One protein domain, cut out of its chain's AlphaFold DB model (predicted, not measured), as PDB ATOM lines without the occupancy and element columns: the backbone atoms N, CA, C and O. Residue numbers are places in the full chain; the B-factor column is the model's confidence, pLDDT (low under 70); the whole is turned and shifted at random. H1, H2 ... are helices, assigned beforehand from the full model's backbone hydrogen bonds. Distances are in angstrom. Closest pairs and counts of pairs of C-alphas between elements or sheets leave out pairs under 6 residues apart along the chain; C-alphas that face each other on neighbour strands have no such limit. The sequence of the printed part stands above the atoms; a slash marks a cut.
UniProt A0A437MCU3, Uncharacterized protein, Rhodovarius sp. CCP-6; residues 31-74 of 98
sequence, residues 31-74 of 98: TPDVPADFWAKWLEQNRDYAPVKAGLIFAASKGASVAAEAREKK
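What this domain is: This is residues 31 to 74 of the 98 residues of an uncharacterized protein of Rhodovarius sp. CCP-6 (UniProt A0A437MCU3). Picture a flat, open frame in which the longest helix, H3, forms one side and H1 the other, the two helices apart and running roughly the same way, with the unnamed stretch of residues 54 to 62 passing between them. The short turn H2 sits beyond the far end of H1, and from it the unnamed stretch of residues 54 to 62 runs back between the two sides to the place where H3 begins, so that the path of the chain resembles a letter N. The printed part has 44 residues with three named helices in the order H1, H2, H3 and no named strand; its class is all helix. It is only just compact, close to loose, with a radius of gyration of the C-alphas of 10.8 A, and its C-alphas span 26 by 22 by 11 A.

Where its parts are: Begin with H3, residues 63 to 74: find C-alpha 63 at (-28.643, -41.440, -0.910), and from there the helix runs 16.6 A to C-alpha 74 at (-14.525, -49.478, -4.311). Go next to H1, residues 36 to 46, which starts at C-alpha 36 at (-31.038, -32.422, -10.074) and measures 15.1 A from first to last C-alpha. Look then at H2, residues 50 to 53, where the first and last C-alphas are 5.1 A apart.

How they stand to each other: Start again from H3, which touches no helix: H1 and H3 are apart, and H2 and H3 are apart too, with no C-alpha of the one within 8 A of the other. H1 and H2 are close but not clearly touching, with 1 pair of C-alphas within 8 A; look at Asn 46 and Val 52, whose C-alphas are the closest of the two helices at 7.2 A. The centres of H1 and H2 are 13.7 A apart. In the backbones of H1 and H3 you will find every O i to N i+4 pair within hydrogen-bond range, while H2, with 4 residues, is too short for such a pair and has its 1 O i to N i+3 pair within range.

The domain as a whole: For the greatest extent, look at the C-alphas of Asp 37 in H1 and Lys 74 in H3, the two farthest apart in the domain at 27.3 A. From Thr 31 to Lys 74, the first and last printed C-alphas, the distance is 16.9 A. The printed part has no cut. The link from H1 to H2 is tight, with 3 residues, and the link from H2 to H3 is short, with 9. Read the B-factor column for the model's confidence: the mean pLDDT of the printed part is 96.0, and no printed residue is under 70.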
ATOM      1  N   THR A  31     -21.959 -36.169  -1.512       92.94
ATOM      2  CA  THR A  31     -22.501 -34.809  -1.420       92.94
ATOM      3  C   THR A  31     -24.030 -34.879  -1.471       92.94
ATOM      4  O   THR A  31     -24.581 -35.114  -2.548       92.94
ATOM      5  N   PRO A  32     -24.729 -34.756  -0.329       93.00
ATOM      6  CA  PRO A  32     -26.187 -34.786  -0.309       93.00
ATOM      7  C   PRO A  32     -26.781 -33.503  -0.906       93.00
ATOM      8  O   PRO A  32     -26.096 -32.492  -1.053       93.00
ATOM      9  N   ASP A  33     -28.070 -33.568  -1.239       94.31
ATOM     10  CA  ASP A  33     -28.906 -32.411  -1.587       94.31
ATOM     11  C   ASP A  33     -28.430 -31.581  -2.793       94.31
ATOM     12  O   ASP A  33     -28.759 -30.401  -2.925       94.31
ATOM     13  N   VAL A  34     -27.699 -32.205  -3.722       95.19
ATOM     14  CA  VAL A  34     -27.356 -31.588  -5.011       95.19
ATOM     15  C   VAL A  34     -28.622 -31.468  -5.874       95.19
ATOM     16  O   VAL A  34     -29.239 -32.494  -6.182       95.19
ATOM     17  N   PRO A  35     -29.015 -30.255  -6.314       97.44
ATOM     18  CA  PRO A  35     -30.179 -30.082  -7.176       97.44
ATOM     19  C   PRO A  35     -30.027 -30.843  -8.495       97.44
ATOM     20  O   PRO A  35     -28.979 -30.800  -9.145       97.44
ATOM     21  N   ALA A  36     -31.084 -31.546  -8.905       96.19
ATOM     22  CA  ALA A  36     -31.038 -32.422 -10.074       96.19
ATOM     23  C   ALA A  36     -30.788 -31.655 -11.384       96.19
ATOM     24  O   ALA A  36     -30.072 -32.136 -12.261       96.19
ATOM     25  N   ASP A  37     -31.349 -30.453 -11.510       97.75
ATOM     26  CA  ASP A  37     -31.160 -29.569 -12.661       97.75
ATOM     27  C   ASP A  37     -29.731 -29.017 -12.732       97.75
ATOM     28  O   ASP A  37     -29.143 -28.944 -13.814       97.75
ATOM     29  N   PHE A  38     -29.146 -28.685 -11.579       97.69
ATOM     30  CA  PHE A  38     -27.744 -28.304 -11.473       97.69
ATOM     31  C   PHE A  38     -26.825 -29.462 -11.873       97.69
ATOM     32  O   PHE A  38     -25.955 -29.281 -12.726       97.69
ATOM     33  N   TRP A  39     -27.045 -30.658 -11.316       97.50
ATOM     34  CA  TRP A  39     -26.266 -31.852 -11.652       97.50
ATOM     35  C   TRP A  39     -26.316 -32.164 -13.150       97.50
ATOM     36  O   TRP A  39     -25.272 -32.374 -13.765       97.50
ATOM     37  N   ALA A  40     -27.506 -32.137 -13.757       97.88
ATOM     38  CA  ALA A  40     -27.672 -32.410 -15.182       97.88
ATOM     39  C   ALA A  40     -26.867 -31.433 -16.054       97.88
ATOM     40  O   ALA A  40     -26.128 -31.867 -16.937       97.88
ATOM     41  N   LYS A  41     -26.948 -30.126 -15.766       98.44
ATOM     42  CA  LYS A  41     -26.180 -29.095 -16.484       98.44
ATOM     43  C   LYS A  41     -24.676 -29.248 -16.277       98.44
ATOM     44  O   LYS A  41     -23.907 -29.125 -17.228       98.44
ATOM     45  N   TRP A  42     -24.246 -29.529 -15.048       98.19
ATOM     46  CA  TRP A  42     -22.835 -29.740 -14.742       98.19
ATOM     47  C   TRP A  42     -22.286 -30.953 -15.496       98.19
ATOM     48  O   TRP A  42     -21.232 -30.861 -16.124       98.19
ATOM     49  N   LEU A  43     -23.018 -32.069 -15.493       98.19
ATOM     50  CA  LEU A  43     -22.615 -33.283 -16.193       98.19
ATOM     51  C   LEU A  43     -22.578 -33.066 -17.707       98.19
ATOM     52  O   LEU A  43     -21.670 -33.555 -18.370       98.19
ATOM     53  N   GLU A  44     -23.518 -32.297 -18.254       98.12
ATOM     54  CA  GLU A  44     -23.515 -31.918 -19.665       98.12
ATOM     55  C   GLU A  44     -22.225 -31.178 -20.051       98.12
ATOM     56  O   GLU A  44     -21.573 -31.528 -21.037       98.12
ATOM     57  N   GLN A  45     -21.833 -30.189 -19.247       98.38
ATOM     58  CA  GLN A  45     -20.626 -29.390 -19.460       98.38
ATOM     59  C   GLN A  45     -19.337 -30.198 -19.247       98.38
ATOM     60  O   GLN A  45     -18.335 -29.945 -19.910       98.38
ATOM     61  N   ASN A  46     -19.361 -31.175 -18.337       98.38
ATOM     62  CA  ASN A  46     -18.184 -31.927 -17.894       98.38
ATOM     63  C   ASN A  46     -18.181 -33.383 -18.373       98.38
ATOM     64  O   ASN A  46     -17.390 -34.183 -17.880       98.38
ATOM     65  N   ARG A  47     -19.018 -33.743 -19.355       97.12
ATOM     66  CA  ARG A  47     -19.103 -35.121 -19.877       97.12
ATOM     67  C   ARG A  47     -17.754 -35.658 -20.347       97.12
ATOM     68  O   ARG A  47     -17.506 -36.860 -20.305       97.12
ATOM     69  N   ASP A  48     -16.886 -34.749 -20.794       97.81
ATOM     70  CA  ASP A  48     -15.573 -35.086 -21.315       97.81
ATOM     71  C   ASP A  48     -14.461 -35.120 -20.261       97.81
ATOM     72  O   ASP A  48     -13.341 -35.545 -20.554       97.81
ATOM     73  N   TYR A  49     -14.772 -34.724 -19.026       97.25
ATOM     74  CA  TYR A  49     -13.820 -34.695 -17.930       97.25
ATOM     75  C   TYR A  49     -13.390 -36.119 -17.557       97.25
ATOM     76  O   TYR A  49     -14.222 -37.007 -17.362       97.25
ATOM     77  N   ALA A  50     -12.079 -36.353 -17.454       96.00
ATOM     78  CA  ALA A  50     -11.532 -37.697 -17.274       96.00
ATOM     79  C   ALA A  50     -12.121 -38.454 -16.061       96.00
ATOM     80  O   ALA A  50     -12.500 -39.611 -16.240       96.00
ATOM     81  N   PRO A  51     -12.319 -37.839 -14.876       94.62
ATOM     82  CA  PRO A  51     -12.988 -38.495 -13.754       94.62
ATOM     83  C   PRO A  51     -14.449 -38.875 -14.014       94.62
ATOM     84  O   PRO A  51     -14.901 -39.902 -13.515       94.62
ATOM     85  N   VAL A  52     -15.185 -38.098 -14.816       96.69
ATOM     86  CA  VAL A  52     -16.555 -38.458 -15.221       96.69
ATOM     87  C   VAL A  52     -16.516 -39.700 -16.111       96.69
ATOM     88  O   VAL A  52     -17.217 -40.671 -15.838       96.69
ATOM     89  N   LYS A  53     -15.630 -39.727 -17.117       95.81
ATOM     90  CA  LYS A  53     -15.456 -40.899 -17.998       95.81
ATOM     91  C   LYS A  53     -14.982 -42.143 -17.252       95.81
ATOM     92  O   LYS A  53     -15.407 -43.247 -17.578       95.81
ATOM     93  N   ALA A  54     -14.125 -41.968 -16.251       94.75
ATOM     94  CA  ALA A  54     -13.637 -43.043 -15.393       94.75
ATOM     95  C   ALA A  54     -14.691 -43.536 -14.381       94.75
ATOM     96  O   ALA A  54     -14.435 -44.482 -13.640       94.75
ATOM     97  N   GLY A  55     -15.874 -42.910 -14.328       94.88
ATOM     98  CA  GLY A  55     -16.934 -43.268 -13.390       94.88
ATOM     99  C   GLY A  55     -16.611 -42.913 -11.939       94.88
ATOM    100  O   GLY A  55     -17.180 -43.521 -11.033       94.88
ATOM    101  N   LEU A  56     -15.701 -41.957 -11.724       95.94
ATOM    102  CA  LEU A  56     -15.301 -41.466 -10.405       95.94
ATOM    103  C   LEU A  56     -16.255 -40.391  -9.860       95.94
ATOM    104  O   LEU A  56     -16.235 -40.099  -8.668       95.94
ATOM    105  N   ILE A  57     -17.079 -39.798 -10.727       96.38
ATOM    106  CA  ILE A  57     -18.103 -38.814 -10.363       96.38
ATOM    107  C   ILE A  57     -19.440 -39.299 -10.920       96.38
ATOM    108  O   ILE A  57     -19.588 -39.479 -12.128       96.38
ATOM    109  N   PHE A  58     -20.405 -39.518 -10.034       96.69
ATOM    110  CA  PHE A  58     -21.733 -40.033 -10.352       96.69
ATOM    111  C   PHE A  58     -22.748 -39.533  -9.320       96.69
ATOM    112  O   PHE A  58     -22.378 -39.008  -8.268       96.69
ATOM    113  N   ALA A  59     -24.034 -39.692  -9.624       96.88
ATOM    114  CA  ALA A  59     -25.119 -39.317  -8.731       96.88
ATOM    115  C   ALA A  59     -26.323 -40.241  -8.924       96.88
ATOM    116  O   ALA A  59     -26.561 -40.762 -10.012       96.88
ATOM    117  N   ALA A  60     -27.121 -40.379  -7.871       95.75
ATOM    118  CA  ALA A  60     -28.407 -41.057  -7.894       95.75
ATOM    119  C   ALA A  60     -29.418 -40.257  -7.067       95.75
ATOM    120  O   ALA A  60     -29.055 -39.502  -6.169       95.75
ATOM    121  N   SER A  61     -30.705 -40.450  -7.349       94.06
ATOM    122  CA  SER A  61     -31.795 -39.703  -6.706       94.06
ATOM    123  C   SER A  61     -32.008 -40.046  -5.228       94.06
ATOM    124  O   SER A  61     -32.678 -39.305  -4.515       94.06
ATOM    125  N   LYS A  62     -31.465 -41.175  -4.758       94.06
ATOM    126  CA  LYS A  62     -31.575 -41.641  -3.371       94.06
ATOM    127  C   LYS A  62     -30.186 -41.852  -2.785       94.06
ATOM    128  O   LYS A  62     -29.386 -42.591  -3.358       94.06
ATOM    129  N   GLY A  63     -29.936 -41.304  -1.593       90.50
ATOM    130  CA  GLY A  63     -28.643 -41.440  -0.910       90.50
ATOM    131  C   GLY A  63     -28.215 -42.896  -0.689       90.50
ATOM    132  O   GLY A  63     -27.053 -43.234  -0.895       90.50
ATOM    133  N   ALA A  64     -29.159 -43.789  -0.365       93.38
ATOM    134  CA  ALA A  64     -28.878 -45.219  -0.221       93.38
ATOM    135  C   ALA A  64     -28.375 -45.864  -1.526       93.38
ATOM    136  O   ALA A  64     -27.470 -46.694  -1.488       93.38
ATOM    137  N   SER A  65     -28.922 -45.455  -2.676       94.81
ATOM    138  CA  SER A  65     -28.497 -45.942  -3.991       94.81
ATOM    139  C   SER A  65     -27.096 -45.447  -4.342       94.81
ATOM    140  O   SER A  65     -26.265 -46.257  -4.737       94.81
ATOM    141  N   VAL A  66     -26.795 -44.162  -4.104       95.56
ATOM    142  CA  VAL A  66     -25.437 -43.618  -4.305       95.56
ATOM    143  C   VAL A  66     -24.426 -44.359  -3.437       95.56
ATOM    144  O   VAL A  66     -23.363 -44.751  -3.903       95.56
ATOM    145  N   ALA A  67     -24.759 -44.590  -2.167       95.56
ATOM    146  CA  ALA A  67     -23.860 -45.270  -1.250       95.56
ATOM    147  C   ALA A  67     -23.651 -46.752  -1.621       95.56
ATOM    148  O   ALA A  67     -22.594 -47.309  -1.320       95.56
ATOM    149  N   ALA A  68     -24.645 -47.413  -2.223       96.62
ATOM    150  CA  ALA A  68     -24.499 -48.769  -2.747       96.62
ATOM    151  C   ALA A  68     -23.563 -48.785  -3.964       96.62
ATOM    152  O   ALA A  68     -22.556 -49.489  -3.937       96.62
ATOM    153  N   GLU A  69     -23.812 -47.922  -4.952       96.75
ATOM    154  CA  GLU A  69     -22.967 -47.778  -6.143       96.75
ATOM    155  C   GLU A  69     -21.515 -47.433  -5.771       96.75
ATOM    156  O   GLU A  69     -20.567 -48.020  -6.290       96.75
ATOM    157  N   ALA A  70     -21.321 -46.550  -4.790       96.50
ATOM    158  CA  ALA A  70     -20.000 -46.204  -4.275       96.50
ATOM    159  C   ALA A  70     -19.255 -47.414  -3.685       96.50
ATOM    160  O   ALA A  70     -18.052 -47.570  -3.887       96.50
ATOM    161  N   ARG A  71     -19.960 -48.306  -2.973       95.88
ATOM    162  CA  ARG A  71     -19.368 -49.545  -2.438       95.88
ATOM    163  C   ARG A  71     -19.021 -50.534  -3.545       95.88
ATOM    164  O   ARG A  71     -17.967 -51.158  -3.463       95.88
ATOM    165  N   GLU A  72     -19.862 -50.652  -4.568       96.25
ATOM    166  CA  GLU A  72     -19.595 -51.489  -5.745       96.25
ATOM    167  C   GLU A  72     -18.360 -51.000  -6.515       96.25
ATOM    168  O   GLU A  72     -17.543 -51.800  -6.968       96.25
ATOM    169  N   LYS A  73     -18.163 -49.681  -6.582       95.19
ATOM    170  CA  LYS A  73     -17.024 -49.040  -7.249       95.19
ATOM    171  C   LYS A  73     -15.754 -48.950  -6.400       95.19
ATOM    172  O   LYS A  73     -14.788 -48.343  -6.843       95.19
ATOM    173  N   LYS A  74     -15.689 -49.575  -5.218       93.31
ATOM    174  CA  LYS A  74     -14.525 -49.478  -4.311       93.31
ATOM    175  C   LYS A  74     -13.184 -49.860  -4.959       93.31
ATOM    176  O   LYS A  74     -12.137 -49.395  -4.524       93.31
TER     177      LYS A  74